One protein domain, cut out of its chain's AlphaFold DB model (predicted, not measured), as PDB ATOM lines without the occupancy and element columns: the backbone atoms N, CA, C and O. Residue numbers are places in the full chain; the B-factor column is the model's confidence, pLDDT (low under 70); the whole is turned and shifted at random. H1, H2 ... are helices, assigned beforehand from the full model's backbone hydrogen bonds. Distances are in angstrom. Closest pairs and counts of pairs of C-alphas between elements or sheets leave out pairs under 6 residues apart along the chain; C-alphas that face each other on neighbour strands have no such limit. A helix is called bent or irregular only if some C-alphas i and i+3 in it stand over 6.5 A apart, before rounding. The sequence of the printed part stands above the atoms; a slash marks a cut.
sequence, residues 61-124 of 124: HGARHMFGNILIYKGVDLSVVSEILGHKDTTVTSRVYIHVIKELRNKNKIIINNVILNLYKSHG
ATOM      1  N   HIS A  61     129.232  25.000 144.876       78.06
ATOM      2  CA  HIS A  61     128.656  23.683 145.143       78.06
ATOM      3  C   HIS A  61     128.220  23.546 146.610       78.06
ATOM      4  O   HIS A  61     127.122  23.075 146.882       78.06
ATOM      5  N   GLY A  62     129.028  24.032 147.560       78.00
ATOM      6  CA  GLY A  62     128.653  24.073 148.977       78.00
ATOM      7  C   GLY A  62     127.442  24.972 149.252       78.00
ATOM      8  O   GLY A  62     126.549  24.584 149.997       78.00
ATOM      9  N   ALA A  63     127.372  26.131 148.596       79.75
ATOM     10  CA  ALA A  63     126.226  27.034 148.666       79.75
ATOM     11  C   ALA A  63     124.956  26.381 148.097       79.75
ATOM     12  O   ALA A  63     123.898  26.459 148.715       79.75
ATOM     13  N   ARG A  64     125.070  25.668 146.966       79.62
ATOM     14  CA  ARG A  64     123.966  24.897 146.376       79.62
ATOM     15  C   ARG A  64     123.442  23.818 147.333       79.62
ATOM     16  O   ARG A  64     122.231  23.694 147.494       79.62
ATOM     17  N   HIS A  65     124.331  23.089 148.007       76.56
ATOM     18  CA  HIS A  65     123.938  22.090 149.012       76.56
ATOM     19  C   HIS A  65     123.269  22.710 150.233       76.56
ATOM     20  O   HIS A  65     122.254  22.207 150.702       76.56
ATOM     21  N   MET A  66     123.809  23.822 150.729       79.06
ATOM     22  CA  MET A  66     123.216  24.553 151.845       79.06
ATOM     23  C   MET A  66     121.803  25.035 151.503       79.06
ATOM     24  O   MET A  66     120.893  24.872 152.310       79.06
ATOM     25  N   PHE A  67     121.605  25.568 150.295       80.44
ATOM     26  CA  PHE A  67     120.299  26.015 149.821       80.44
ATOM     27  C   PHE A  67     119.270  24.878 149.803       80.44
ATOM     28  O   PHE A  67     118.189  25.024 150.374       80.44
ATOM     29  N   GLY A  68     119.621  23.722 149.238       78.81
ATOM     30  CA  GLY A  68     118.737  22.559 149.249       78.81
ATOM     31  C   GLY A  68     118.420  22.063 150.660       78.81
ATOM     32  O   GLY A  68     117.255  21.839 150.987       78.81
ATOM     33  N   ASN A  69     119.429  21.969 151.533       75.56
ATOM     34  CA  ASN A  69     119.233  21.572 152.929       75.56
ATOM     35  C   ASN A  69     118.263  22.509 153.668       75.56
ATOM     36  O   ASN A  69     117.416  22.030 154.418       75.56
ATOM     37  N   ILE A  70     118.352  23.826 153.444       81.31
ATOM     38  CA  ILE A  70     117.443  24.812 154.050       81.31
ATOM     39  C   ILE A  70     116.002  24.596 153.580       81.31
ATOM     40  O   ILE A  70     115.083  24.660 154.396       81.31
ATOM     41  N   LEU A  71     115.786  24.330 152.290       78.38
ATOM     42  CA  LEU A  71     114.444  24.085 151.757       78.38
ATOM     43  C   LEU A  71     113.818  22.826 152.365       78.38
ATOM     44  O   LEU A  71     112.672  22.867 152.810       78.38
ATOM     45  N   ILE A  72     114.584  21.741 152.471       74.94
ATOM     46  CA  ILE A  72     114.095  20.506 153.102       74.94
ATOM     47  C   ILE A  72     113.852  20.711 154.592       74.94
ATOM     48  O   ILE A  72     112.828  20.267 155.103       74.94
ATOM     49  N   TYR A  73     114.733  21.437 155.283       75.19
ATOM     50  CA  TYR A  73     114.521  21.797 156.684       75.19
ATOM     51  C   TYR A  73     113.215  22.578 156.891       75.19
ATOM     52  O   TYR A  73     112.518  22.372 157.880       75.19
ATOM     53  N   LYS A  74     112.848  23.437 155.934       79.12
ATOM     54  CA  LYS A  74     111.574  24.170 155.930       79.12
ATOM     55  C   LYS A  74     110.360  23.320 155.525       79.12
ATOM     56  O   LYS A  74     109.254  23.850 155.491       79.12
ATOM     57  N   GLY A  75     110.539  22.029 155.247       73.31
ATOM     58  CA  GLY A  75     109.454  21.104 154.915       73.31
ATOM     59  C   GLY A  75     109.071  21.071 153.435       73.31
ATOM     60  O   GLY A  75     108.009  20.548 153.109       73.31
ATOM     61  N   VAL A  76     109.904  21.607 152.536       76.69
ATOM     62  CA  VAL A  76     109.696  21.470 151.085       76.69
ATOM     63  C   VAL A  76     109.988  20.028 150.661       76.69
ATOM     64  O   VAL A  76     110.964  19.426 151.114       76.69
ATOM     65  N   ASP A  77     109.147  19.477 149.783       70.94
ATOM     66  CA  ASP A  77     109.294  18.111 149.277       70.94
ATOM     67  C   ASP A  77     110.629  17.922 148.533       70.94
ATOM     68  O   ASP A  77     111.076  18.782 147.770       70.94
ATOM     69  N   LEU A  78     111.265  16.766 148.741       71.25
ATOM     70  CA  LEU A  78     112.527  16.402 148.097       71.25
ATOM     71  C   LEU A  78     112.423  16.389 146.566       71.25
ATOM     72  O   LEU A  78     113.396  16.734 145.900       71.25
ATOM     73  N   SER A  79     111.269  16.024 146.011       67.62
ATOM     74  CA  SER A  79     111.003  16.071 144.568       67.62
ATOM     75  C   SER A  79     111.107  17.498 144.022       67.62
ATOM     76  O   SER A  79     111.854  17.736 143.074       67.62
ATOM     77  N   VAL A  80     110.478  18.460 144.702       72.25
ATOM     78  CA  VAL A  80     110.510  19.890 144.361       72.25
ATOM     79  C   VAL A  80     111.917  20.464 144.529       72.25
ATOM     80  O   VAL A  80     112.418  21.174 143.660       72.25
ATOM     81  N   VAL A  81     112.611  20.127 145.620       75.56
ATOM     82  CA  VAL A  81     114.001  20.572 145.821       75.56
ATOM     83  C   VAL A  81     114.932  19.981 144.756       75.56
ATOM     84  O   VAL A  81     115.802  20.685 144.245       75.56
ATOM     85  N   SER A  82     114.742  18.717 144.374       70.69
ATOM     86  CA  SER A  82     115.515  18.055 143.317       70.69
ATOM     87  C   SER A  82     115.281  18.677 141.937       70.69
ATOM     88  O   SER A  82     116.214  18.755 141.136       70.69
ATOM     89  N   GLU A  83     114.065  19.137 141.654       71.31
ATOM     90  CA  GLU A  83     113.733  19.871 140.431       71.31
ATOM     91  C   GLU A  83     114.445  21.233 140.394       71.31
ATOM     92  O   GLU A  83     115.133  21.549 139.422       71.31
ATOM     93  N   ILE A  84     114.393  21.987 141.497       73.94
ATOM     94  CA  ILE A  84     115.040  23.305 141.636       73.94
ATOM     95  C   ILE A  84     116.571  23.209 141.535       73.94
ATOM     96  O   ILE A  84     117.221  24.073 140.942       73.94
ATOM     97  N   LEU A  85     117.173  22.172 142.124       74.62
ATOM     98  CA  LEU A  85     118.625  21.955 142.084       74.62
ATOM     99  C   LEU A  85     119.103  21.344 140.755       74.62
ATOM    100  O   LEU A  85     120.292  21.436 140.427       74.62
ATOM    101  N   GLY A  86     118.183  20.765 139.981       68.44
ATOM    102  CA  GLY A  86     118.442  20.059 138.735       68.44
ATOM    103  C   GLY A  86     118.889  18.608 138.949       68.44
ATOM    104  O   GLY A  86     119.655  18.280 139.857       68.44
ATOM    105  N   HIS A  87     118.475  17.723 138.036       61.38
ATOM    106  CA  HIS A  87     118.578  16.255 138.149       61.38
ATOM    107  C   HIS A  87     119.999  15.669 138.295       61.38
ATOM    108  O   HIS A  87     120.147  14.462 138.470       61.38
ATOM    109  N   LYS A  88     121.055  16.487 138.206       51.50
ATOM    110  CA  LYS A  88     122.458  16.043 138.195       51.50
ATOM    111  C   LYS A  88     123.133  16.037 139.571       51.50
ATOM    112  O   LYS A  88     124.172  15.399 139.715       51.50
ATOM    113  N   ASP A  89     122.569  16.740 140.555       55.28
ATOM    114  CA  ASP A  89     123.133  16.871 141.911       55.28
ATOM    115  C   ASP A  89     122.467  15.934 142.942       55.28
ATOM    116  O   ASP A  89     122.803  15.944 144.128       55.28
ATOM    117  N   THR A  90     121.556  15.061 142.507       52.09
ATOM    118  CA  THR A  90     120.853  14.075 143.351       52.09
ATOM    119  C   THR A  90     121.794  13.061 144.022       52.09
ATOM    120  O   THR A  90     121.491  12.548 145.100       52.09
ATOM    121  N   THR A  91     122.981  12.817 143.460       48.78
ATOM    122  CA  THR A  91     123.888  11.735 143.888       48.78
ATOM    123  C   THR A  91     124.651  12.020 145.189       48.78
ATOM    124  O   THR A  91     124.997  11.090 145.916       48.78
ATOM    125  N   VAL A  92     124.892  13.293 145.531       50.03
ATOM    126  CA  VAL A  92     125.510  13.701 146.818       50.03
ATOM    127  C   VAL A  92     124.436  13.973 147.893       50.03
ATOM    128  O   VAL A  92     124.706  13.952 149.093       50.03
ATOM    129  N   THR A  93     123.187  14.113 147.452       52.34
ATOM    130  CA  THR A  93     122.033  14.643 148.188       52.34
ATOM    131  C   THR A  93     121.285  13.555 148.979       52.34
ATOM    132  O   THR A  93     120.839  13.795 150.089       52.34
ATOM    133  N   SER A  94     121.222  12.291 148.562       54.22
ATOM    134  CA  SER A  94     120.397  11.320 149.317       54.22
ATOM    135  C   SER A  94     120.826  11.093 150.781       54.22
ATOM    136  O   SER A  94     119.974  11.014 151.660       54.22
ATOM    137  N   ARG A  95     122.126  11.031 151.106       56.94
ATOM    138  CA  ARG A  95     122.571  10.646 152.469       56.94
ATOM    139  C   ARG A  95     122.367  11.728 153.530       56.94
ATOM    140  O   ARG A  95     121.859  11.420 154.606       56.94
ATOM    141  N   VAL A  96     122.740  12.974 153.236       57.91
ATOM    142  CA  VAL A  96     122.574  14.098 154.178       57.91
ATOM    143  C   VAL A  96     121.089  14.410 154.367       57.91
ATOM    144  O   VAL A  96     120.625  14.590 155.491       57.91
ATOM    145  N   TYR A  97     120.312  14.370 153.286       62.62
ATOM    146  CA  TYR A  97     118.900  14.717 153.336       62.62
ATOM    147  C   TYR A  97     118.043  13.622 153.982       62.62
ATOM    148  O   TYR A  97     117.106  13.952 154.702       62.62
ATOM    149  N   ILE A  98     118.392  12.332 153.843       64.44
ATOM    150  CA  ILE A  98     117.744  11.252 154.612       64.44
ATOM    151  C   ILE A  98     117.835  11.522 156.119       64.44
ATOM    152  O   ILE A  98     116.875  11.257 156.841       64.44
ATOM    153  N   HIS A  99     118.966  12.037 156.605       68.25
ATOM    154  CA  HIS A  99     119.124  12.341 158.026       68.25
ATOM    155  C   HIS A  99     118.200  13.485 158.465       68.25
ATOM    156  O   HIS A  99     117.437  13.318 159.415       68.25
ATOM    157  N   VAL A 100     118.182  14.590 157.714       67.00
ATOM    158  CA  VAL A 100     117.318  15.753 157.995       67.00
ATOM    159  C   VAL A 100     115.832  15.380 157.926       67.00
ATOM    160  O   VAL A 100     115.058  15.729 158.814       67.00
ATOM    161  N   ILE A 101     115.426  14.597 156.923       68.50
ATOM    162  CA  ILE A 101     114.047  14.103 156.785       68.50
ATOM    163  C   ILE A 101     113.667  13.189 157.957       68.50
ATOM    164  O   ILE A 101     112.544  13.267 158.457       68.50
ATOM    165  N   LYS A 102     114.577  12.320 158.422       71.44
ATOM    166  CA  LYS A 102     114.340  11.484 159.613       71.44
ATOM    167  C   LYS A 102     114.133  12.342 160.861       71.44
ATOM    168  O   LYS A 102     113.219  12.061 161.633       71.44
ATOM    169  N   GLU A 103     114.928  13.392 161.036       72.62
ATOM    170  CA  GLU A 103     114.790  14.318 162.162       72.62
ATOM    171  C   GLU A 103     113.447  15.067 162.123       72.62
ATOM    172  O   GLU A 103     112.716  15.079 163.116       72.62
ATOM    173  N   LEU A 104     113.067  15.608 160.959       69.00
ATOM    174  CA  LEU A 104     111.764  16.249 160.737       69.00
ATOM    175  C   LEU A 104     110.600  15.292 161.007       69.00
ATOM    176  O   LEU A 104     109.645  15.652 161.692       69.00
ATOM    177  N   ARG A 105     110.685  14.044 160.530       71.56
ATOM    178  CA  ARG A 105     109.673  13.013 160.810       71.56
ATOM    179  C   ARG A 105     109.540  12.730 162.301       71.56
ATOM    180  O   ARG A 105     108.419  12.586 162.782       71.56
ATOM    181  N   ASN A 106     110.649  12.662 163.033       75.12
ATOM    182  CA  ASN A 106     110.617  12.443 164.478       75.12
ATOM    183  C   ASN A 106     109.975  13.630 165.211       75.12
ATOM    184  O   ASN A 106     109.120  13.413 166.067       75.12
ATOM    185  N   LYS A 107     110.299  14.870 164.820       73.62
ATOM    186  CA  LYS A 107     109.642  16.081 165.344       73.62
ATOM    187  C   LYS A 107     108.135  16.070 165.073       73.62
ATOM    188  O   LYS A 107     107.347  16.259 165.995       73.62
ATOM    189  N   ASN A 108     107.727  15.753 163.845       73.12
ATOM    190  CA  ASN A 108     106.314  15.689 163.471       73.12
ATOM    191  C   ASN A 108     105.554  14.593 164.232       73.12
ATOM    192  O   ASN A 108     104.419  14.820 164.641       73.12
ATOM    193  N   LYS A 109     106.169  13.432 164.493       73.69
ATOM    194  CA  LYS A 109     105.558  12.378 165.325       73.69
ATOM    195  C   LYS A 109     105.263  12.852 166.746       73.69
ATOM    196  O   LYS A 109     104.202  12.535 167.274       73.69
ATOM    197  N   ILE A 110     106.175  13.613 167.351       78.94
ATOM    198  CA  ILE A 110     105.984  14.171 168.697       78.94
ATOM    199  C   ILE A 110     104.807  15.152 168.698       78.94
ATOM    200  O   ILE A 110     103.945  15.073 169.570       78.94
ATOM    201  N   ILE A 111     104.735  16.027 167.692       81.69
ATOM    202  CA  ILE A 111     103.636  16.990 167.539       81.69
ATOM    203  C   ILE A 111     102.295  16.264 167.395       81.69
ATOM    204  O   ILE A 111     101.355  16.584 168.116       81.69
ATOM    205  N   ILE A 112     102.215  15.257 166.520       78.62
ATOM    206  CA  ILE A 112     100.990  14.470 166.309       78.62
ATOM    207  C   ILE A 112     100.556  13.788 167.607       78.62
ATOM    208  O   ILE A 112      99.386  13.865 167.972       78.62
ATOM    209  N   ASN A 113     101.488  13.162 168.331       83.56
ATOM    210  CA  ASN A 113     101.165  12.499 169.591       83.56
ATOM    211  C   ASN A 113     100.635  13.496 170.631       83.56
ATOM    212  O   ASN A 113      99.629  13.238 171.280       83.56
ATOM    213  N   ASN A 114     101.245  14.678 170.728       83.69
ATOM    214  CA  ASN A 114     100.776  15.731 171.627       83.69
ATOM    215  C   ASN A 114      99.382  16.248 171.249       83.69
ATOM    216  O   ASN A 114      98.553  16.453 172.131       83.69
ATOM    217  N   VAL A 115      99.095  16.425 169.955       86.00
ATOM    218  CA  VAL A 115      97.759  16.823 169.479       86.00
ATOM    219  C   VAL A 115      96.724  15.761 169.841       86.00
ATOM    220  O   VAL A 115      95.693  16.096 170.414       86.00
ATOM    221  N   ILE A 116      97.016  14.486 169.576       84.69
ATOM    222  CA  ILE A 116      96.128  13.370 169.922       84.69
ATOM    223  C   ILE A 116      95.886  13.328 171.435       84.69
ATOM    224  O   ILE A 116      94.738  13.296 171.870       84.69
ATOM    225  N   LEU A 117      96.941  13.398 172.251       83.56
ATOM    226  CA  LEU A 117      96.828  13.404 173.713       83.56
ATOM    227  C   LEU A 117      95.997  14.584 174.232       83.56
ATOM    228  O   LEU A 117      95.211  14.410 175.161       83.56
ATOM    229  N   ASN A 118      96.136  15.768 173.635       82.56
ATOM    230  CA  ASN A 118      95.336  16.938 173.999       82.56
ATOM    231  C   ASN A 118      93.863  16.775 173.606       82.56
ATOM    232  O   ASN A 118      92.986  17.156 174.377       82.56
ATOM    233  N   LEU A 119      93.577  16.167 172.451       82.56
ATOM    234  CA  LEU A 119      92.206  15.866 172.032       82.56
ATOM    235  C   LEU A 119      91.526  14.876 172.986       82.56
ATOM    236  O   LEU A 119      90.383  15.112 173.376       82.56
ATOM    237  N   TYR A 120      92.238  13.828 173.415       79.31
ATOM    238  CA  TYR A 120      91.736  12.868 174.405       79.31
ATOM    239  C   TYR A 120      91.499  13.509 175.780       79.31
ATOM    240  O   TYR A 120      90.478  13.240 176.402       79.31
ATOM    241  N   LYS A 121      92.403  14.381 176.246       74.69
ATOM    242  CA  LYS A 121      92.270  15.073 177.544       74.69
ATOM    243  C   LYS A 121      91.196  16.163 177.573       74.69
ATOM    244  O   LYS A 121      90.788  16.562 178.650       74.69
ATOM    245  N   SER A 122      90.781  16.681 176.419       70.50
ATOM    246  CA  SER A 122      89.745  17.718 176.322       70.50
ATOM    247  C   SER A 122      88.317  17.155 176.328       70.50
ATOM    248  O   SER A 122      87.376  17.938 176.430       70.50
ATOM    249  N   HIS A 123      88.146  15.840 176.161       60.00
ATOM    250  CA  HIS A 123      86.842  15.168 176.047       60.00
ATOM    251  C   HIS A 123      86.587  14.142 177.169       60.00
ATOM    252  O   HIS A 123      85.663  13.337 177.054       60.00
ATOM    253  N   GLY A 124      87.392  14.158 178.233       50.75
ATOM    254  CA  GLY A 124      87.179  13.402 179.472       50.75
ATOM    255  C   GLY A 124      87.319  14.324 180.668       50.75
ATOM    256  O   GLY A 124      86.602  14.085 181.660       50.75
TER     257      GLY A 124
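This is residues 61 to 124 of the 124 residues of the protein "Tyr recombinase domain-containing protein" of Bacillaceae bacterium SAOS 7 (UniProt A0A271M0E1). One long helix, H3, makes the length of the model; a short helical hairpin, H1 and H2, packs beside its first part, and residues 105 to 124 stick out as a free arm. The printed part has 64 residues, with three named helices in the order H1, H2, H3 and no named strand: all helix. It is only just extended, close to loose, with a radius of gyration of the C-alphas of 16.1 A and spans of 54 by 17 by 16 A.

H3, residues 90 to 121, has a kink of 39 degrees near residue 97 and is irregular, with C-alphas 92 and 95 7.1 A apart. H1, residues 61 to 73, touches residues 93 to 104 of H3 alone, at a shallow tilt of 18 degrees, the same way; the closest C-alphas, of Tyr 73 and Val 100, are 6.8 A apart. H2, residues 78 to 85, touches H1 as a hairpin, at a shallow tilt of 31 degrees, opposite ways; the closest C-alphas, of Gly 68 and Val 81, are 6.2 A apart. H2 and H3 are close but not clearly touching, with the C-alphas of Ser 82 and Thr 90 closest at 6.7 A. In H1 and H2 every O i to N i+4 pair is within hydrogen-bond range; in H3, 25 of 28 are.

H3 measures 44.6 A, from C-alpha 90 at (120.853, 14.075, 143.351) to C-alpha 121 at (92.270, 15.073, 177.544). H1 measures 18.3 A and begins at C-alpha 61, (128.656, 23.683, 145.143); H2 measures 10.2 A.

The C-alphas farthest apart, of His 61 and Gly 124, are 54.8 A apart. The printed part has no cut, and both links are tight. The mean pLDDT of the printed part is 71.5; residues 79, 86 to 101, 104 and 123 to 124 are under 70.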